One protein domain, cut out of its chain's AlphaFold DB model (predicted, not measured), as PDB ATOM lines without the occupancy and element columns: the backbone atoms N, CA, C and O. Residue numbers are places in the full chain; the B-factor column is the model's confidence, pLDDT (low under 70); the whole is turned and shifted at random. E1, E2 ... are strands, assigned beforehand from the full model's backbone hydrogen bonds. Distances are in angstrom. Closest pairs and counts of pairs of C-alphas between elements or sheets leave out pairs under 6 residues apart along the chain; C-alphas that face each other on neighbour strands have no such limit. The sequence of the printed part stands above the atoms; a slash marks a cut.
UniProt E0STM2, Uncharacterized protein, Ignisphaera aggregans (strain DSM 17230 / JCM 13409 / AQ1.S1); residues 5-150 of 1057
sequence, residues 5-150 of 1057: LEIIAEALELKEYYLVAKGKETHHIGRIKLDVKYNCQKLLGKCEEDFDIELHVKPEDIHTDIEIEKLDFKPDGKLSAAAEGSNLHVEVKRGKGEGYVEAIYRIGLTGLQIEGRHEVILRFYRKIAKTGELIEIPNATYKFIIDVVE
ATOM      1  N   LEU A   5      13.207 177.060 241.566       73.75
ATOM      2  CA  LEU A   5      12.929 176.964 242.996       73.75
ATOM      3  C   LEU A   5      14.143 176.273 243.611       73.75
ATOM      4  O   LEU A   5      14.462 175.143 243.246       73.75
ATOM      5  N   GLU A   6      14.793 176.953 244.540       80.00
ATOM      6  CA  GLU A   6      15.913 176.422 245.300       80.00
ATOM      7  C   GLU A   6      15.496 176.374 246.772       80.00
ATOM      8  O   GLU A   6      15.185 177.405 247.367       80.00
ATOM      9  N   ILE A   7      15.442 175.172 247.347       81.44
ATOM     10  CA  ILE A   7      15.231 174.968 248.783       81.44
ATOM     11  C   ILE A   7      16.536 174.424 249.357       81.44
ATOM     12  O   ILE A   7      16.995 173.363 248.935       81.44
ATOM     13  N   ILE A   8      17.122 175.143 250.309       83.12
ATOM     14  CA  ILE A   8      18.354 174.765 251.007       83.12
ATOM     15  C   ILE A   8      18.016 174.580 252.481       83.12
ATOM     16  O   ILE A   8      17.498 175.494 253.113       83.12
ATOM     17  N   ALA A   9      18.332 173.416 253.040       82.69
ATOM     18  CA  ALA A   9      18.316 173.205 254.481       82.69
ATOM     19  C   ALA A   9      19.758 173.193 255.012       82.69
ATOM     20  O   ALA A   9      20.632 172.541 254.438       82.69
ATOM     21  N   GLU A  10      20.007 173.876 256.124       84.38
ATOM     22  CA  GLU A  10      21.295 173.953 256.811       84.38
ATOM     23  C   GLU A  10      21.109 173.695 258.315       84.38
ATOM     24  O   GLU A  10      20.297 174.338 258.976       84.38
ATOM     25  N   ALA A  11      21.861 172.760 258.899       81.81
ATOM     26  CA  ALA A  11      21.834 172.549 260.346       81.81
ATOM     27  C   ALA A  11      22.609 173.666 261.060       81.81
ATOM     28  O   ALA A  11      23.804 173.828 260.829       81.81
ATOM     29  N   LEU A  12      21.945 174.401 261.956       82.06
ATOM     30  CA  LEU A  12      22.579 175.447 262.767       82.06
ATOM     31  C   LEU A  12      23.199 174.873 264.045       82.06
ATOM     32  O   LEU A  12      24.316 175.223 264.413       82.06
ATOM     33  N   GLU A  13      22.468 173.989 264.729       78.69
ATOM     34  CA  GLU A  13      22.864 173.414 266.022       78.69
ATOM     35  C   GLU A  13      22.435 171.943 266.107       78.69
ATOM     36  O   GLU A  13      21.741 171.555 267.038       78.69
ATOM     37  N   LEU A  14      22.793 171.114 265.122       78.56
ATOM     38  CA  LEU A  14      22.504 169.674 265.146       78.56
ATOM     39  C   LEU A  14      23.811 168.867 265.143       78.56
ATOM     40  O   LEU A  14      24.628 168.994 264.234       78.56
ATOM     41  N   LYS A  15      24.023 168.054 266.179       76.50
ATOM     42  CA  LYS A  15      25.163 167.146 266.345       76.50
ATOM     43  C   LYS A  15      24.791 165.752 265.856       76.50
ATOM     44  O   LYS A  15      23.626 165.374 265.842       76.50
ATOM     45  N   GLU A  16      25.796 164.951 265.531       78.00
ATOM     46  CA  GLU A  16      25.589 163.553 265.134       78.00
ATOM     47  C   GLU A  16      25.191 162.646 266.313       78.00
ATOM     48  O   GLU A  16      24.676 161.550 266.095       78.00
ATOM     49  N   TYR A  17      25.418 163.083 267.558       80.81
ATOM     50  CA  TYR A  17      25.201 162.276 268.757       80.81
ATOM     51  C   TYR A  17      24.697 163.095 269.952       80.81
ATOM     52  O   TYR A  17      25.250 164.154 270.266       80.81
ATOM     53  N   TYR A  18      23.702 162.546 270.650       79.56
ATOM     54  CA  TYR A  18      23.104 163.078 271.871       79.56
ATOM     55  C   TYR A  18      22.984 161.993 272.938       79.56
ATOM     56  O   TYR A  18      22.605 160.862 272.644       79.56
ATOM     57  N   LEU A  19      23.253 162.366 274.187       79.12
ATOM     58  CA  LEU A  19      22.994 161.545 275.364       79.12
ATOM     59  C   LEU A  19      21.877 162.212 276.165       79.12
ATOM     60  O   LEU A  19      22.000 163.388 276.511       79.12
ATOM     61  N   VAL A  20      20.791 161.487 276.427       79.25
ATOM     62  CA  VAL A  20      19.565 162.068 276.987       79.25
ATOM     63  C   VAL A  20      19.000 161.166 278.080       79.25
ATOM     64  O   VAL A  20      19.075 159.939 277.996       79.25
ATOM     65  N   ALA A  21      18.431 161.773 279.120       75.56
ATOM     66  CA  ALA A  21      17.787 161.039 280.198       75.56
ATOM     67  C   ALA A  21      16.423 160.475 279.757       75.56
ATOM     68  O   ALA A  21      15.632 161.140 279.091       75.56
ATOM     69  N   LYS A  22      16.124 159.244 280.176       78.69
ATOM     70  CA  LYS A  22      14.796 158.621 280.057       78.69
ATOM     71  C   LYS A  22      13.758 159.408 280.870       78.69
ATOM     72  O   LYS A  22      13.952 159.613 282.070       78.69
ATOM     73  N   GLY A  23      12.634 159.812 280.265       72.75
ATOM     74  CA  GLY A  23      11.631 160.633 280.957       72.75
ATOM     75  C   GLY A  23      10.554 161.273 280.073       72.75
ATOM     76  O   GLY A  23      10.430 160.982 278.885       72.75
ATOM     77  N   LYS A  24       9.721 162.126 280.692       58.75
ATOM     78  CA  LYS A  24       8.645 162.889 280.022       58.75
ATOM     79  C   LYS A  24       9.039 164.323 279.644       58.75
ATOM     80  O   LYS A  24       8.240 164.998 279.006       58.75
ATOM     81  N   GLU A  25      10.212 164.791 280.053       65.62
ATOM     82  CA  GLU A  25      10.668 166.159 279.791       65.62
ATOM     83  C   GLU A  25      11.101 166.329 278.327       65.62
ATOM     84  O   GLU A  25      11.635 165.401 277.716       65.62
ATOM     85  N   THR A  26      10.837 167.511 277.757       71.19
ATOM     86  CA  THR A  26      11.268 167.870 276.402       71.19
ATOM     87  C   THR A  26      12.746 168.235 276.411       71.19
ATOM     88  O   THR A  26      13.135 169.259 276.973       71.19
ATOM     89  N   HIS A  27      13.579 167.440 275.748       73.31
ATOM     90  CA  HIS A  27      14.998 167.738 275.586       73.31
ATOM     91  C   HIS A  27      15.240 168.394 274.233       73.31
ATOM     92  O   HIS A  27      15.100 167.759 273.190       73.31
ATOM     93  N   HIS A  28      15.611 169.672 274.239       75.88
ATOM     94  CA  HIS A  28      15.968 170.379 273.014       75.88
ATOM     95  C   HIS A  28      17.333 169.918 272.523       75.88
ATOM     96  O   HIS A  28      18.335 170.066 273.220       75.88
ATOM     97  N   ILE A  29      17.355 169.368 271.315       77.12
ATOM     98  CA  ILE A  29      18.553 168.759 270.747       77.12
ATOM     99  C   ILE A  29      19.146 169.591 269.617       77.12
ATOM    100  O   ILE A  29      20.359 169.556 269.454       77.12
ATOM    101  N   GLY A  30      18.379 170.403 268.885       80.06
ATOM    102  CA  GLY A  30      19.015 171.240 267.870       80.06
ATOM    103  C   GLY A  30      18.145 172.199 267.087       80.06
ATOM    104  O   GLY A  30      16.953 172.343 267.358       80.06
ATOM    105  N   ARG A  31      18.776 172.860 266.107       86.25
ATOM    106  CA  ARG A  31      18.148 173.833 265.200       86.25
ATOM    107  C   ARG A  31      18.542 173.614 263.740       86.25
ATOM    108  O   ARG A  31      19.718 173.378 263.458       86.25
ATOM    109  N   ILE A  32      17.589 173.749 262.818       86.81
ATOM    110  CA  ILE A  32      17.796 173.651 261.362       86.81
ATOM    111  C   ILE A  32      17.224 174.894 260.687       86.81
ATOM    112  O   ILE A  32      16.058 175.221 260.874       86.81
ATOM    113  N   LYS A  33      18.033 175.574 259.883       86.12
ATOM    114  CA  LYS A  33      17.627 176.670 259.013       86.12
ATOM    115  C   LYS A  33      17.178 176.128 257.659       86.12
ATOM    116  O   LYS A  33      17.812 175.242 257.101       86.12
ATOM    117  N   LEU A  34      16.109 176.685 257.117       86.81
ATOM    118  CA  LEU A  34      15.562 176.355 255.814       86.81
ATOM    119  C   LEU A  34      15.371 177.641 255.008       86.81
ATOM    120  O   LEU A  34      14.589 178.506 255.394       86.81
ATOM    121  N   ASP A  35      16.064 177.731 253.881       85.31
ATOM    122  CA  ASP A  35      16.026 178.839 252.936       85.31
ATOM    123  C   ASP A  35      15.296 178.418 251.663       85.31
ATOM    124  O   ASP A  35      15.726 177.511 250.952       85.31
ATOM    125  N   VAL A  36      14.211 179.111 251.336       82.81
ATOM    126  CA  VAL A  36      13.439 178.908 250.109       82.81
ATOM    127  C   VAL A  36      13.611 180.132 249.221       82.81
ATOM    128  O   VAL A  36      13.152 181.223 249.556       82.81
ATOM    129  N   LYS A  37      14.265 179.952 248.073       80.25
ATOM    130  CA  LYS A  37      14.445 180.972 247.037       80.25
ATOM    131  C   LYS A  37      13.626 180.622 245.812       80.25
ATOM    132  O   LYS A  37      13.677 179.505 245.300       80.25
ATOM    133  N   TYR A  38      12.898 181.605 245.314       75.75
ATOM    134  CA  TYR A  38      11.978 181.433 244.205       75.75
ATOM    135  C   TYR A  38      12.214 182.479 243.117       75.75
ATOM    136  O   TYR A  38      12.268 183.667 243.429       75.75
ATOM    137  N   ASN A  39      12.289 182.066 241.845       73.12
ATOM    138  CA  ASN A  39      12.375 182.977 240.696       73.12
ATOM    139  C   ASN A  39      11.465 182.538 239.523       73.12
ATOM    140  O   ASN A  39      11.685 181.489 238.903       73.12
ATOM    141  N   CYS A  40      10.460 183.361 239.166       70.38
ATOM    142  CA  CYS A  40       9.597 183.131 237.995       70.38
ATOM    143  C   CYS A  40       9.619 184.292 236.984       70.38
ATOM    144  O   CYS A  40       9.201 185.416 237.267       70.38
ATOM    145  N   GLN A  41      10.001 183.992 235.734       64.00
ATOM    146  CA  GLN A  41      10.153 184.989 234.660       64.00
ATOM    147  C   GLN A  41       9.002 185.030 233.621       64.00
ATOM    148  O   GLN A  41       9.071 185.812 232.667       64.00
ATOM    149  N   LYS A  42       7.925 184.236 233.760       58.69
ATOM    150  CA  LYS A  42       6.822 184.153 232.766       58.69
ATOM    151  C   LYS A  42       5.639 185.078 233.105       58.69
ATOM    152  O   LYS A  42       5.183 185.126 234.236       58.69
ATOM    153  N   LEU A  43       5.117 185.802 232.103       55.94
ATOM    154  CA  LEU A  43       4.060 186.824 232.269       55.94
ATOM    155  C   LEU A  43       2.624 186.250 232.309       55.94
ATOM    156  O   LEU A  43       1.761 186.861 232.928       55.94
ATOM    157  N   LEU A  44       2.356 185.098 231.673       51.41
ATOM    158  CA  LEU A  44       0.999 184.527 231.511       51.41
ATOM    159  C   LEU A  44       0.935 182.976 231.531       51.41
ATOM    160  O   LEU A  44      -0.071 182.393 231.139       51.41
ATOM    161  N   GLY A  45       1.985 182.283 231.987       53.72
ATOM    162  CA  GLY A  45       2.030 180.812 232.062       53.72
ATOM    163  C   GLY A  45       2.326 180.321 233.479       53.72
ATOM    164  O   GLY A  45       3.021 181.020 234.208       53.72
ATOM    165  N   LYS A  46       1.794 179.143 233.850       53.25
ATOM    166  CA  LYS A  46       1.870 178.537 235.194       53.25
ATOM    167  C   LYS A  46       3.288 178.591 235.789       53.25
ATOM    168  O   LYS A  46       4.153 177.811 235.399       53.25
ATOM    169  N   CYS A  47       3.497 179.534 236.701       61.38
ATOM    170  CA  CYS A  47       4.491 179.477 237.770       61.38
ATOM    171  C   CYS A  47       4.108 178.329 238.739       61.38
ATOM    172  O   CYS A  47       2.943 177.926 238.714       61.38
ATOM    173  N   GLU A  48       5.059 177.748 239.485       67.69
ATOM    174  CA  GLU A  48       4.785 176.606 240.387       67.69
ATOM    175  C   GLU A  48       3.560 176.834 241.296       67.69
ATOM    176  O   GLU A  48       3.254 177.974 241.647       67.69
ATOM    177  N   GLU A  49       2.836 175.753 241.610       69.69
ATOM    178  CA  GLU A  49       1.661 175.775 242.493       69.69
ATOM    179  C   GLU A  49       2.092 175.906 243.966       69.69
ATOM    180  O   GLU A  49       3.236 175.581 244.293       69.69
ATOM    181  N   ASP A  50       1.179 176.370 244.830       76.62
ATOM    182  CA  ASP A  50       1.388 176.457 246.283       76.62
ATOM    183  C   ASP A  50       1.919 175.126 246.830       76.62
ATOM    184  O   ASP A  50       1.556 174.044 246.345       76.62
ATOM    185  N   PHE A  51       2.805 175.193 247.819       80.88
ATOM    186  CA  PHE A  51       3.414 174.002 248.390       80.88
ATOM    187  C   PHE A  51       3.670 174.152 249.885       80.88
ATOM    188  O   PHE A  51       3.936 175.243 250.385       80.88
ATOM    189  N   ASP A  52       3.634 173.016 250.566       82.19
ATOM    190  CA  ASP A  52       4.043 172.886 251.956       82.19
ATOM    191  C   ASP A  52       5.437 172.286 252.021       82.19
ATOM    192  O   ASP A  52       5.816 171.455 251.188       82.19
ATOM    193  N   ILE A  53       6.193 172.675 253.036       83.94
ATOM    194  CA  ILE A  53       7.368 171.929 253.455       83.94
ATOM    195  C   ILE A  53       7.004 171.189 254.738       83.94
ATOM    196  O   ILE A  53       6.773 171.807 255.778       83.94
ATOM    197  N   GLU A  54       6.932 169.863 254.626       84.50
ATOM    198  CA  GLU A  54       6.660 168.942 255.726       84.50
ATOM    199  C   GLU A  54       7.973 168.325 256.220       84.50
ATOM    200  O   GLU A  54       8.813 167.891 255.425       84.50
ATOM    201  N   LEU A  55       8.138 168.240 257.540       80.69
ATOM    202  CA  LEU A  55       9.253 167.532 258.166       80.69
ATOM    203  C   LEU A  55       8.780 166.168 258.664       80.69
ATOM    204  O   LEU A  55       7.893 166.076 259.509       80.69
ATOM    205  N   HIS A  56       9.375 165.100 258.143       82.62
ATOM    206  CA  HIS A  56       9.093 163.734 258.579       82.62
ATOM    207  C   HIS A  56      10.229 163.226 259.465       82.62
ATOM    208  O   HIS A  56      11.407 163.424 259.156       82.62
ATOM    209  N   VAL A  57       9.868 162.532 260.544       78.12
ATOM    210  CA  VAL A  57      10.803 161.945 261.512       78.12
ATOM    211  C   VAL A  57      10.656 160.431 261.503       78.12
ATOM    212  O   VAL A  57       9.542 159.914 261.533       78.12
ATOM    213  N   LYS A  58      11.779 159.709 261.463       77.25
ATOM    214  CA  LYS A  58      11.817 158.256 261.669       77.25
ATOM    215  C   LYS A  58      12.858 157.873 262.721       77.25
ATOM    216  O   LYS A  58      13.930 158.474 262.697       77.25
ATOM    217  N   PRO A  59      12.608 156.837 263.539       65.31
ATOM    218  CA  PRO A  59      11.359 156.070 263.626       65.31
ATOM    219  C   PRO A  59      10.220 156.879 264.296       65.31
ATOM    220  O   PRO A  59      10.475 157.843 265.011       65.31
ATOM    221  N   GLU A  60       8.959 156.554 263.974       65.75
ATOM    222  CA  GLU A  60       7.757 157.324 264.381       65.75
ATOM    223  C   GLU A  60       7.432 157.215 265.885       65.75
ATOM    224  O   GLU A  60       6.626 157.977 266.413       65.75
ATOM    225  N   ASP A  61       8.047 156.256 266.574       63.59
ATOM    226  CA  ASP A  61       7.868 155.955 267.996       63.59
ATOM    227  C   ASP A  61       8.619 156.919 268.930       63.59
ATOM    228  O   ASP A  61       8.343 156.952 270.130       63.59
ATOM    229  N   ILE A  62       9.518 157.747 268.393       70.06
ATOM    230  CA  ILE A  62      10.150 158.844 269.128       70.06
ATOM    231  C   ILE A  62       9.363 160.123 268.855       70.06
ATOM    232  O   ILE A  62       9.460 160.720 267.780       70.06
ATOM    233  N   HIS A  63       8.594 160.571 269.849       69.00
ATOM    234  CA  HIS A  63       7.858 161.826 269.754       69.00
ATOM    235  C   HIS A  63       8.834 163.006 269.712       69.00
ATOM    236  O   HIS A  63       9.444 163.391 270.709       69.00
ATOM    237  N   THR A  64       8.989 163.587 268.531       71.69
ATOM    238  CA  THR A  64       9.754 164.813 268.320       71.69
ATOM    239  C   THR A  64       8.826 166.009 268.440       71.69
ATOM    240  O   THR A  64       7.749 166.041 267.853       71.69
ATOM    241  N   ASP A  65       9.255 166.983 269.227       76.75
ATOM    242  CA  ASP A  65       8.604 168.276 269.356       76.75
ATOM    243  C   ASP A  65       9.322 169.249 268.423       76.75
ATOM    244  O   ASP A  65      10.489 169.579 268.635       76.75
ATOM    245  N   ILE A  66       8.682 169.603 267.313       78.50
ATOM    246  CA  ILE A  66       9.287 170.410 266.255       78.50
ATOM    247  C   ILE A  66       8.484 171.690 266.125       78.50
ATOM    248  O   ILE A  66       7.305 171.660 265.780       78.50
ATOM    249  N   GLU A  67       9.162 172.815 266.301       82.06
ATOM    250  CA  GLU A  67       8.555 174.138 266.202       82.06
ATOM    251  C   GLU A  67       9.349 175.017 265.235       82.06
ATOM    252  O   GLU A  67      10.578 174.945 265.180       82.06
ATOM    253  N   ILE A  68       8.665 175.881 264.482       82.75
ATOM    254  CA  ILE A  68       9.326 176.955 263.733       82.75
ATOM    255  C   ILE A  68       9.590 178.097 264.719       82.75
ATOM    256  O   ILE A  68       8.702 178.876 265.051       82.75
ATOM    257  N   GLU A  69      10.826 178.177 265.203       82.62
ATOM    258  CA  GLU A  69      11.295 179.187 266.156       82.62
ATOM    259  C   GLU A  69      11.346 180.589 265.537       82.62
ATOM    260  O   GLU A  69      11.125 181.586 266.227       82.62
ATOM    261  N   LYS A  70      11.639 180.682 264.236       83.00
ATOM    262  CA  LYS A  70      11.729 181.954 263.514       83.00
ATOM    263  C   LYS A  70      11.277 181.792 262.067       83.00
ATOM    264  O   LYS A  70      11.690 180.843 261.411       83.00
ATOM    265  N   LEU A  71      10.481 182.739 261.570       84.00
ATOM    266  CA  LEU A  71      10.073 182.839 260.169       84.00
ATOM    267  C   LEU A  71      10.296 184.275 259.683       84.00
ATOM    268  O   LEU A  71       9.572 185.180 260.092       84.00
ATOM    269  N   ASP A  72      11.270 184.468 258.801       81.44
ATOM    270  CA  ASP A  72      11.545 185.746 258.145       81.44
ATOM    271  C   ASP A  72      11.275 185.608 256.646       81.44
ATOM    272  O   ASP A  72      11.744 184.680 255.991       81.44
ATOM    273  N   PHE A  73      10.555 186.559 256.057       76.81
ATOM    274  CA  PHE A  73      10.407 186.622 254.605       76.81
ATOM    275  C   PHE A  73      10.479 188.066 254.120       76.81
ATOM    276  O   PHE A  73      10.034 188.997 254.793       76.81
ATOM    277  N   LYS A  74      11.053 188.262 252.931       69.06
ATOM    278  CA  LYS A  74      11.064 189.559 252.243       69.06
ATOM    279  C   LYS A  74      10.088 189.496 251.067       69.06
ATOM    280  O   LYS A  74      10.391 188.819 250.083       69.06
ATOM    281  N   PRO A  75       8.922 190.160 251.149       57.41
ATOM    282  CA  PRO A  75       7.932 190.125 250.081       57.41
ATOM    283  C   PRO A  75       8.326 191.084 248.948       57.41
ATOM    284  O   PRO A  75       7.783 192.178 248.849       57.41
ATOM    285  N   ASP A  76       9.250 190.681 248.074       57.44
ATOM    286  CA  ASP A  76       9.540 191.394 246.815       57.44
ATOM    287  C   ASP A  76       8.878 190.695 245.619       57.44
ATOM    288  O   ASP A  76       9.491 190.270 244.646       57.44
ATOM    289  N   GLY A  77       7.557 190.563 245.692       57.34
ATOM    290  CA  GLY A  77       6.774 189.842 244.701       57.34
ATOM    291  C   GLY A  77       5.763 188.913 245.350       57.34
ATOM    292  O   GLY A  77       5.434 189.017 246.524       57.34
ATOM    293  N   LYS A  78       5.188 188.037 244.536       63.72
ATOM    294  CA  LYS A  78       3.906 187.366 244.776       63.72
ATOM    295  C   LYS A  78       3.953 186.164 245.736       63.72
ATOM    296  O   LYS A  78       3.080 185.309 245.638       63.72
ATOM    297  N   LEU A  79       4.935 186.101 246.633       71.12
ATOM    298  CA  LEU A  79       5.157 184.978 247.545       71.12
ATOM    299  C   LEU A  79       4.805 185.372 248.988       71.12
ATOM    300  O   LEU A  79       5.247 186.417 249.469       71.12
ATOM    301  N   SER A  80       4.010 184.551 249.668       74.12
ATOM    302  CA  SER A  80       3.713 184.671 251.102       74.12
ATOM    303  C   SER A  80       3.983 183.347 251.803       74.12
ATOM    304  O   SER A  80       3.761 182.291 251.222       74.12
ATOM    305  N   ALA A  81       4.461 183.402 253.045       79.38
ATOM    306  CA  ALA A  81       4.698 182.217 253.855       79.38
ATOM    307  C   ALA A  81       4.011 182.341 255.213       79.38
ATOM    308  O   ALA A  81       3.967 183.426 255.798       79.38
ATOM    309  N   ALA A  82       3.494 181.225 255.705       79.69
ATOM    310  CA  ALA A  82       2.937 181.097 257.039       79.69
ATOM    311  C   ALA A  82       3.421 179.788 257.666       79.69
ATOM    312  O   ALA A  82       3.597 178.784 256.979       79.69
ATOM    313  N   ALA A  83       3.641 179.809 258.975       79.50
ATOM    314  CA  ALA A  83       3.905 178.607 259.749       79.50
ATOM    315  C   ALA A  83       2.582 178.074 260.311       79.50
ATOM    316  O   ALA A  83       1.833 178.829 260.934       79.50
ATOM    317  N   GLU A  84       2.314 176.786 260.119       74.50
ATOM    318  CA  GLU A  84       1.196 176.080 260.748       74.50
ATOM    319  C   GLU A  84       1.750 174.822 261.435       74.50
ATOM    320  O   GLU A  84       2.038 173.803 260.805       74.50
ATOM    321  N   GLY A  85       1.992 174.925 262.747       73.06
ATOM    322  CA  GLY A  85       2.689 173.894 263.521       73.06
ATOM    323  C   GLY A  85       4.142 173.706 263.070       73.06
ATOM    324  O   GLY A  85       4.912 174.665 263.008       73.06
ATOM    325  N   SER A  86       4.510 172.465 262.747       72.81
ATOM    326  CA  SER A  86       5.822 172.094 262.204       72.81
ATOM    327  C   SER A  86       5.918 172.228 260.678       72.81
ATOM    328  O   SER A  86       6.965 171.916 260.110       72.81
ATOM    329  N   ASN A  87       4.865 172.688 259.994       80.56
ATOM    330  CA  ASN A  87       4.853 172.829 258.539       80.56
ATOM    331  C   ASN A  87       5.012 174.294 258.120       80.56
ATOM    332  O   ASN A  87       4.436 175.204 258.720       80.56
ATOM    333  N   LEU A  88       5.778 174.512 257.051       82.31
ATOM    334  CA  LEU A  88       5.911 175.817 256.407       82.31
ATOM    335  C   LEU A  88       5.042 175.842 255.148       82.31
ATOM    336  O   LEU A  88       5.365 175.172 254.167       82.31
ATOM    337  N   HIS A  89       3.965 176.623 255.174       82.62
ATOM    338  CA  HIS A  89       3.083 176.834 254.029       82.62
ATOM    339  C   HIS A  89       3.597 177.999 253.182       82.62
ATOM    340  O   HIS A  89       3.753 179.113 253.692       82.62
ATOM    341  N   VAL A  90       3.850 177.764 251.892       80.31
ATOM    342  CA  VAL A  90       4.322 178.785 250.947       80.31
ATOM    343  C   VAL A  90       3.298 178.966 249.823       80.31
ATOM    344  O   VAL A  90       3.114 178.096 248.971       80.31
ATOM    345  N   GLU A  91       2.652 180.133 249.805       75.94
ATOM    346  CA  GLU A  91       1.673 180.540 248.794       75.94
ATOM    347  C   GLU A  91       2.356 181.360 247.686       75.94
ATOM    348  O   GLU A  91       3.071 182.335 247.950       75.94
ATOM    349  N   VAL A  92       2.102 181.000 246.427       72.19
ATOM    350  CA  VAL A  92       2.694 181.614 245.233       72.19
ATOM    351  C   VAL A  92       1.596 182.190 244.328       72.19
ATOM    352  O   VAL A  92       0.963 181.509 243.519       72.19
ATOM    353  N   LYS A  93       1.386 183.512 244.383       65.88
ATOM    354  CA  LYS A  93       0.371 184.217 243.576       65.88
ATOM    355  C   LYS A  93       0.838 184.431 242.123       65.88
ATOM    356  O   LYS A  93       2.006 184.665 241.821       65.88
ATOM    357  N   ARG A  94      -0.097 184.423 241.162       62.28
ATOM    358  CA  ARG A  94       0.195 184.473 239.705       62.28
ATOM    359  C   ARG A  94       0.944 185.733 239.246       62.28
ATOM    360  O   ARG A  94       0.327 186.794 239.230       62.28
ATOM    361  N   GLY A  95       2.185 185.652 238.745       61.25
ATOM    362  CA  GLY A  95       2.903 186.750 238.054       61.25
ATOM    363  C   GLY A  95       4.434 186.596 238.056       61.25
ATOM    364  O   GLY A  95       4.930 185.579 238.523       61.25
ATOM    365  N   LYS A  96       5.183 187.589 237.540       63.66
ATOM    366  CA  LYS A  96       6.660 187.625 237.645       63.66
ATOM    367  C   LYS A  96       7.096 188.097 239.036       63.66
ATOM    368  O   LYS A  96       6.470 189.016 239.564       63.66
ATOM    369  N   GLY A  97       8.171 187.527 239.574       68.69
ATOM    370  CA  GLY A  97       8.765 187.964 240.841       68.69
ATOM    371  C   GLY A  97       9.858 187.028 241.353       68.69
ATOM    372  O   GLY A  97       9.949 185.879 240.905       68.69
ATOM    373  N   GLU A  98      10.652 187.545 242.288       71.44
ATOM    374  CA  GLU A  98      11.608 186.793 243.101       71.44
ATOM    375  C   GLU A  98      11.097 186.765 244.548       71.44
ATOM    376  O   GLU A  98      10.383 187.665 244.977       71.44
ATOM    377  N   GLY A  99      11.382 185.710 245.300       72.94
ATOM    378  CA  GLY A  99      10.904 185.581 246.674       72.94
ATOM    379  C   GLY A  99      11.888 184.810 247.531       72.94
ATOM    380  O   GLY A  99      12.546 183.892 247.039       72.94
ATOM    381  N   TYR A 100      11.986 185.196 248.803       82.56
ATOM    382  CA  TYR A 100      12.842 184.539 249.784       82.56
ATOM    383  C   TYR A 100      12.110 184.349 251.112       82.56
ATOM    384  O   TYR A 100      11.550 185.310 251.655       82.56
ATOM    385  N   VAL A 101      12.153 183.119 251.622       84.06
ATOM    386  CA  VAL A 101      11.648 182.720 252.940       84.06
ATOM    387  C   VAL A 101      12.767 182.006 253.687       84.06
ATOM    388  O   VAL A 101      13.378 181.092 253.145       84.06
ATOM    389  N   GLU A 102      12.999 182.416 254.926       86.56
ATOM    390  CA  GLU A 102      13.885 181.772 255.890       86.56
ATOM    391  C   GLU A 102      13.040 181.262 257.062       86.56
ATOM    392  O   GLU A 102      12.335 182.041 257.706       86.56
ATOM    393  N   ALA A 103      13.133 179.971 257.370       86.62
ATOM    394  CA  ALA A 103      12.545 179.375 258.566       86.62
ATOM    395  C   ALA A 103      13.627 178.695 259.415       86.62
ATOM    396  O   ALA A 103      14.465 177.974 258.885       86.62
ATOM    397  N   ILE A 104      13.610 178.895 260.733       87.44
ATOM    398  CA  ILE A 104      14.457 178.157 261.679       87.44
ATOM    399  C   ILE A 104      13.568 177.211 262.475       87.44
ATOM    400  O   ILE A 104      12.699 177.647 263.223       87.44
ATOM    401  N   TYR A 105      13.816 175.918 262.327       86.00
ATOM    402  CA  TYR A 105      13.185 174.844 263.078       86.00
ATOM    403  C   TYR A 105      13.977 174.558 264.346       86.00
ATOM    404  O   TYR A 105      15.192 174.378 264.278       86.00
ATOM    405  N   ARG A 106      13.291 174.444 265.482       86.56
ATOM    406  CA  ARG A 106      13.824 173.949 266.750       86.56
ATOM    407  C   ARG A 106      13.310 172.537 266.987       86.56
ATOM    408  O   ARG A 106      12.117 172.282 266.871       86.56
ATOM    409  N   ILE A 107      14.222 171.630 267.319       85.31
ATOM    410  CA  ILE A 107      13.944 170.203 267.477       85.31
ATOM    411  C   ILE A 107      14.114 169.825 268.946       85.31
ATOM    412  O   ILE A 107      15.195 169.975 269.526       85.31
ATOM    413  N   GLY A 108      13.042 169.318 269.536       80.62
ATOM    414  CA  GLY A 108      12.981 168.695 270.846       80.62
ATOM    415  C   GLY A 108      12.621 167.215 270.757       80.62
ATOM    416  O   GLY A 108      11.995 166.755 269.806       80.62
ATOM    417  N   LEU A 109      13.028 166.454 271.767       78.38
ATOM    418  CA  LEU A 109      12.628 165.068 271.978       78.38
ATOM    419  C   LEU A 109      11.732 165.002 273.206       78.38
ATOM    420  O   LEU A 109      12.123 165.476 274.269       78.38
ATOM    421  N   THR A 110      10.561 164.393 273.070       70.88
ATOM    422  CA  THR A 110       9.588 164.217 274.149       70.88
ATOM    423  C   THR A 110       9.271 162.748 274.351       70.88
ATOM    424  O   THR A 110       9.267 161.956 273.414       70.88
ATOM    425  N   GLY A 111       8.999 162.360 275.598       60.78
ATOM    426  CA  GLY A 111       8.463 161.029 275.884       60.78
ATOM    427  C   GLY A 111       9.417 159.869 275.578       60.78
ATOM    428  O   GLY A 111       8.960 158.800 275.184       60.78
ATOM    429  N   LEU A 112      10.723 160.043 275.790       73.31
ATOM    430  CA  LEU A 112      11.723 158.983 275.622       73.31
ATOM    431  C   LEU A 112      11.554 157.918 276.726       73.31
ATOM    432  O   LEU A 112      12.079 158.055 277.831       73.31
ATOM    433  N   GLN A 113      10.765 156.874 276.444       69.06
ATOM    434  CA  GLN A 113      10.435 155.802 277.402       69.06
ATOM    435  C   GLN A 113      11.327 154.557 277.271       69.06
ATOM    436  O   GLN A 113      11.438 153.785 278.223       69.06
ATOM    437  N   ILE A 114      11.945 154.345 276.107       72.19
ATOM    438  CA  ILE A 114      12.686 153.121 275.784       72.19
ATOM    439  C   ILE A 114      14.184 153.414 275.833       72.19
ATOM    440  O   ILE A 114      14.689 154.233 275.065       72.19
ATOM    441  N   GLU A 115      14.895 152.734 276.733       72.75
ATOM    442  CA  GLU A 115      16.355 152.815 276.818       72.75
ATOM    443  C   GLU A 115      17.023 152.175 275.607       72.75
ATOM    444  O   GLU A 115      16.553 151.167 275.076       72.75
ATOM    445  N   GLY A 116      18.155 152.743 275.210       77.25
ATOM    446  CA  GLY A 116      18.956 152.235 274.109       77.25
ATOM    447  C   GLY A 116      19.370 153.315 273.124       77.25
ATOM    448  O   GLY A 116      19.079 154.500 273.292       77.25
ATOM    449  N   ARG A 117      20.090 152.866 272.099       81.81
ATOM    450  CA  ARG A 117      20.602 153.698 271.017       81.81
ATOM    451  C   ARG A 117      19.587 153.762 269.890       81.81
ATOM    452  O   ARG A 117      19.292 152.738 269.274       81.81
ATOM    453  N   HIS A 118      19.118 154.961 269.587       80.56
ATOM    454  CA  HIS A 118      18.136 155.219 268.542       80.56
ATOM    455  C   HIS A 118      18.759 156.058 267.426       80.56
ATOM    456  O   HIS A 118      19.386 157.082 267.691       80.56
ATOM    457  N   GLU A 119      18.606 155.628 266.173       82.44
ATOM    458  CA  GLU A 119      18.956 156.442 265.002       82.44
ATOM    459  C   GLU A 119      17.716 157.233 264.586       82.44
ATOM    460  O   GLU A 119      16.721 156.641 264.172       82.44
ATOM    461  N   VAL A 120      17.779 158.561 264.688       82.38
ATOM    462  CA  VAL A 120      16.707 159.451 264.243       82.38
ATOM    463  C   VAL A 120      17.092 160.102 262.926       82.38
ATOM    464  O   VAL A 120      18.181 160.657 262.763       82.38
ATOM    465  N   ILE A 121      16.172 160.016 261.971       84.25
ATOM    466  CA  ILE A 121      16.309 160.562 260.629       84.25
ATOM    467  C   ILE A 121      15.221 161.615 260.431       84.25
ATOM    468  O   ILE A 121      14.034 161.292 260.421       84.25
ATOM    469  N   LEU A 122      15.644 162.858 260.228       84.88
ATOM    470  CA  LEU A 122      14.800 163.986 259.848       84.88
ATOM    471  C   LEU A 122      14.892 164.197 258.341       84.88
ATOM    472  O   LEU A 122      15.998 164.319 257.812       84.88
ATOM    473  N   ARG A 123      13.752 164.246 257.651       86.75
ATOM    474  CA  ARG A 123      13.691 164.492 256.204       86.75
ATOM    475  C   ARG A 123      12.678 165.567 255.874       86.75
ATOM    476  O   ARG A 123      11.513 165.446 256.248       86.75
ATOM    477  N   PHE A 124      13.113 166.573 255.128       84.50
ATOM    478  CA  PHE A 124      12.217 167.594 254.607       84.50
ATOM    479  C   PHE A 124      11.647 167.165 253.253       84.50
ATOM    480  O   PHE A 124      12.381 166.834 252.316       84.50
ATOM    481  N   TYR A 125      10.325 167.205 253.150       84.75
ATOM    482  CA  TYR A 125       9.581 166.952 251.928       84.75
ATOM    483  C   TYR A 125       8.867 168.218 251.491       84.75
ATOM    484  O   TYR A 125       8.267 168.928 252.290       84.75
ATOM    485  N   ARG A 126       8.882 168.467 250.189       85.44
ATOM    486  CA  ARG A 126       8.025 169.444 249.540       85.44
ATOM    487  C   ARG A 126       6.743 168.748 249.099       85.44
ATOM    488  O   ARG A 126       6.793 167.855 248.256       85.44
ATOM    489  N   LYS A 127       5.598 169.186 249.607       85.38
ATOM    490  CA  LYS A 127       4.275 168.700 249.219       85.38
ATOM    491  C   LYS A 127       3.582 169.701 248.311       85.38
ATOM    492  O   LYS A 127       3.348 170.839 248.701       85.38
ATOM    493  N   ILE A 128       3.227 169.294 247.100       81.50
ATOM    494  CA  ILE A 128       2.497 170.170 246.172       81.50
ATOM    495  C   ILE A 128       1.027 170.248 246.613       81.50
ATOM    496  O   ILE A 128       0.343 169.224 246.626       81.50
ATOM    497  N   ALA A 129       0.506 171.441 246.924       75.00
ATOM    498  CA  ALA A 129      -0.793 171.622 247.591       75.00
ATOM    499  C   ALA A 129      -1.989 171.029 246.819       75.00
ATOM    500  O   ALA A 129      -2.985 170.616 247.409       75.00
ATOM    501  N   LYS A 130      -1.905 170.959 245.487       74.88
ATOM    502  CA  LYS A 130      -3.003 170.481 244.635       74.88
ATOM    503  C   LYS A 130      -2.995 168.975 244.375       74.88
ATOM    504  O   LYS A 130      -4.062 168.389 244.206       74.88
ATOM    505  N   THR A 131      -1.814 168.365 244.266       77.94
ATOM    506  CA  THR A 131      -1.662 166.927 243.972       77.94
ATOM    507  C   THR A 131      -1.399 166.105 245.229       77.94
ATOM    508  O   THR A 131      -1.641 164.901 245.220       77.94
ATOM    509  N   GLY A 132      -0.916 166.738 246.301       75.75
ATOM    510  CA  GLY A 132      -0.463 166.075 247.521       75.75
ATOM    511  C   GLY A 132       0.827 165.269 247.342       75.75
ATOM    512  O   GLY A 132       1.201 164.530 248.248       75.75
ATOM    513  N   GLU A 133       1.494 165.377 246.189       82.00
ATOM    514  CA  GLU A 133       2.727 164.646 245.898       82.00
ATOM    515  C   GLU A 133       3.875 165.167 246.770       82.00
ATOM    516  O   GLU A 133       4.123 166.375 246.808       82.00
ATOM    517  N   LEU A 134       4.556 164.247 247.463       81.50
ATOM    518  CA  LEU A 134       5.709 164.519 248.319       81.50
ATOM    519  C   LEU A 134       7.003 164.315 247.530       81.50
ATOM    520  O   LEU A 134       7.325 163.201 247.117       81.50
ATOM    521  N   ILE A 135       7.761 165.391 247.360       81.94
ATOM    522  CA  ILE A 135       9.063 165.409 246.698       81.94
ATOM    523  C   ILE A 135      10.123 165.660 247.768       81.94
ATOM    524  O   ILE A 135      10.087 166.678 248.452       81.94
ATOM    525  N   GLU A 136      11.066 164.736 247.938       81.50
ATOM    526  CA  GLU A 136      12.155 164.900 248.911       81.50
ATOM    527  C   GLU A 136      13.041 166.090 248.529       81.50
ATOM    528  O   GLU A 136      13.451 166.216 247.371       81.50
ATOM    529  N   ILE A 137      13.340 166.965 249.492       83.50
ATOM    530  CA  ILE A 137      14.236 168.097 249.260       83.50
ATOM    531  C   ILE A 137      15.679 167.561 249.229       83.50
ATOM    532  O   ILE A 137      16.136 166.967 250.213       83.50
ATOM    533  N   PRO A 138      16.421 167.740 248.119       74.44
ATOM    534  CA  PRO A 138      17.776 167.213 247.993       74.44
ATOM    535  C   PRO A 138      18.685 167.730 249.112       74.44
ATOM    536  O   PRO A 138      18.679 168.917 249.421       74.44
ATOM    537  N   ASN A 139      19.497 166.844 249.694       74.56
ATOM    538  CA  ASN A 139      20.447 167.155 250.773       74.56
ATOM    539  C   ASN A 139      19.828 167.705 252.080       74.56
ATOM    540  O   ASN A 139      20.571 168.139 252.953       74.56
ATOM    541  N   ALA A 140      18.503 167.624 252.265       83.50
ATOM    542  CA  ALA A 140      17.806 168.010 253.498       83.50
ATOM    543  C   ALA A 140      17.400 166.787 254.348       83.50
ATOM    544  O   ALA A 140      16.291 166.710 254.885       83.50
ATOM    545  N   THR A 141      18.302 165.804 254.435       84.75
ATOM    546  CA  THR A 141      18.179 164.657 255.343       84.75
ATOM    547  C   THR A 141      19.244 164.760 256.422       84.75
ATOM    548  O   THR A 141      20.436 164.720 256.119       84.75
ATOM    549  N   TYR A 142      18.816 164.811 257.679       84.69
ATOM    550  CA  TYR A 142      19.708 164.828 258.831       84.69
ATOM    551  C   TYR A 142      19.566 163.539 259.611       84.69
ATOM    552  O   TYR A 142      18.457 163.082 259.886       84.69
ATOM    553  N   LYS A 143      20.705 162.953 259.962       83.88
ATOM    554  CA  LYS A 143      20.776 161.746 260.772       83.88
ATOM    555  C   LYS A 143      21.554 162.043 262.031       83.88
ATOM    556  O   LYS A 143      22.643 162.604 261.958       83.88
ATOM    557  N   PHE A 144      21.009 161.631 263.159       83.44
ATOM    558  CA  PHE A 144      21.699 161.712 264.432       83.44
ATOM    559  C   PHE A 144      21.287 160.552 265.319       83.44
ATOM    560  O   PHE A 144      20.281 159.876 265.105       83.44
ATOM    561  N   ILE A 145      22.128 160.302 266.305       82.75
ATOM    562  CA  ILE A 145      22.011 159.181 267.214       82.75
ATOM    563  C   ILE A 145      21.667 159.729 268.589       82.75
ATOM    564  O   ILE A 145      22.300 160.674 269.057       82.75
ATOM    565  N   ILE A 146      20.683 159.120 269.238       81.69
ATOM    566  CA  ILE A 146      20.310 159.431 270.613       81.69
ATOM    567  C   ILE A 146      20.525 158.178 271.449       81.69
ATOM    568  O   ILE A 146      19.884 157.157 271.201       81.69
ATOM    569  N   ASP A 147      21.383 158.268 272.458       81.38
ATOM    570  CA  ASP A 147      21.439 157.269 273.517       81.38
ATOM    571  C   ASP A 147      20.532 157.719 274.662       81.38
ATOM    572  O   ASP A 147      20.778 158.735 275.318       81.38
ATOM    573  N   VAL A 148      19.463 156.956 274.881       80.50
ATOM    574  CA  VAL A 148      18.543 157.148 276.003       80.50
ATOM    575  C   VAL A 148      19.004 156.261 277.147       80.50
ATOM    576  O   VAL A 148      18.993 155.033 277.032       80.50
ATOM    577  N   VAL A 149      19.395 156.891 278.250       81.31
ATOM    578  CA  VAL A 149      19.910 156.220 279.448       81.31
ATOM    579  C   VAL A 149      19.063 156.564 280.664       81.31
ATOM    580  O   VAL A 149      18.508 157.664 280.771       81.31
ATOM    581  N   GLU A 150      18.966 155.638 281.612       80.38
ATOM    582  CA  GLU A 150      18.364 155.941 282.903       80.38
ATOM    583  C   GLU A 150      19.141 157.043 283.645       80.38
ATOM    584  O   GLU A 150      20.368 156.975 283.772       80.38
TER     585      GLU A 150
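This is residues 5 to 150 of the 1057 residues of an uncharacterized protein of Ignisphaera aggregans (strain DSM 17230 / JCM 13409 / AQ1.S1) (UniProt E0STM2). This is a long, slender, nearly closed tube of strands: the sheet E2 E10 E9 E4 E7 E6 is curled like part of a barrel, and the sheet E1 E3 E8 E5 covers its open side. The two sheets come together where E1 meets the bend of E10 and where E5 comes near E6, while E2 sits toward one end of the tube. The printed part has 146 residues with ten named strands, E1 to E10 in order, and no named helix; the class is all strand. The first sheet is mixed and the second all antiparallel. The whole is only just compact, close to loose, with a radius of gyration of the C-alphas of 17.2 A, and spans 61 by 27 by 23 A.

Start at E1, residues 5 to 11, an edge strand antiparallel to E3, residues 27 to 40, with N 8 and O 35 2.8 A apart. E3 is antiparallel to E8, residues 97 to 110; see N 34 and O 103 at 2.7 A. Beyond E8 comes the edge strand E5, residues 63 to 74, antiparallel, with N 108 and O 65 at 2.7 A. In the other sheet, the edge strand E2, residues 17 to 21, is parallel to E10, residues 134 to 149, with N 18 and O 145 at 2.8 A. E10 forms a hairpin with E9, residues 116 to 128; look at N 122 and O 142, 2.8 A. E9 is antiparallel to E4, residues 51 to 58, with N 54 and O 125 at 2.8 A. E4 is antiparallel to E7, residues 87 to 92, with N 53 and O 88 at 2.9 A. E7 forms a hairpin with the edge strand E6, residues 79 to 84, with N 89 and O 82 at 2.8 A. Between the sheets, the closest C-alphas of E1 and E10 are those of Ala 9 and Ala 140, 5.3 A apart. Those of E5 and E6 are Ile 68 and Ala 83, 6.9 A apart. E4 and E8 are apart.

Find C-alpha 5 at (12.929, 176.964, 242.996); from there E1 runs 20.0 A. E2 runs 13.7 A, E3 41.0 A, E4 22.2 A, E5 33.0 A, E6 16.4 A, E7 16.1 A, E8 40.9 A and E9 37.1 A. E10 bends by 89 degrees at residue 138 and ends at C-alpha 149 (19.910, 156.220, 279.448), 35.2 A from its first.

The C-alphas of Leu 44 and Glu 150, the two farthest apart, are 61.3 A from each other. The printed part has no cut and no long link. Mean pLDDT of the printed part is 76.6; look for values under 70 at 27 residues, among them 41 to 49.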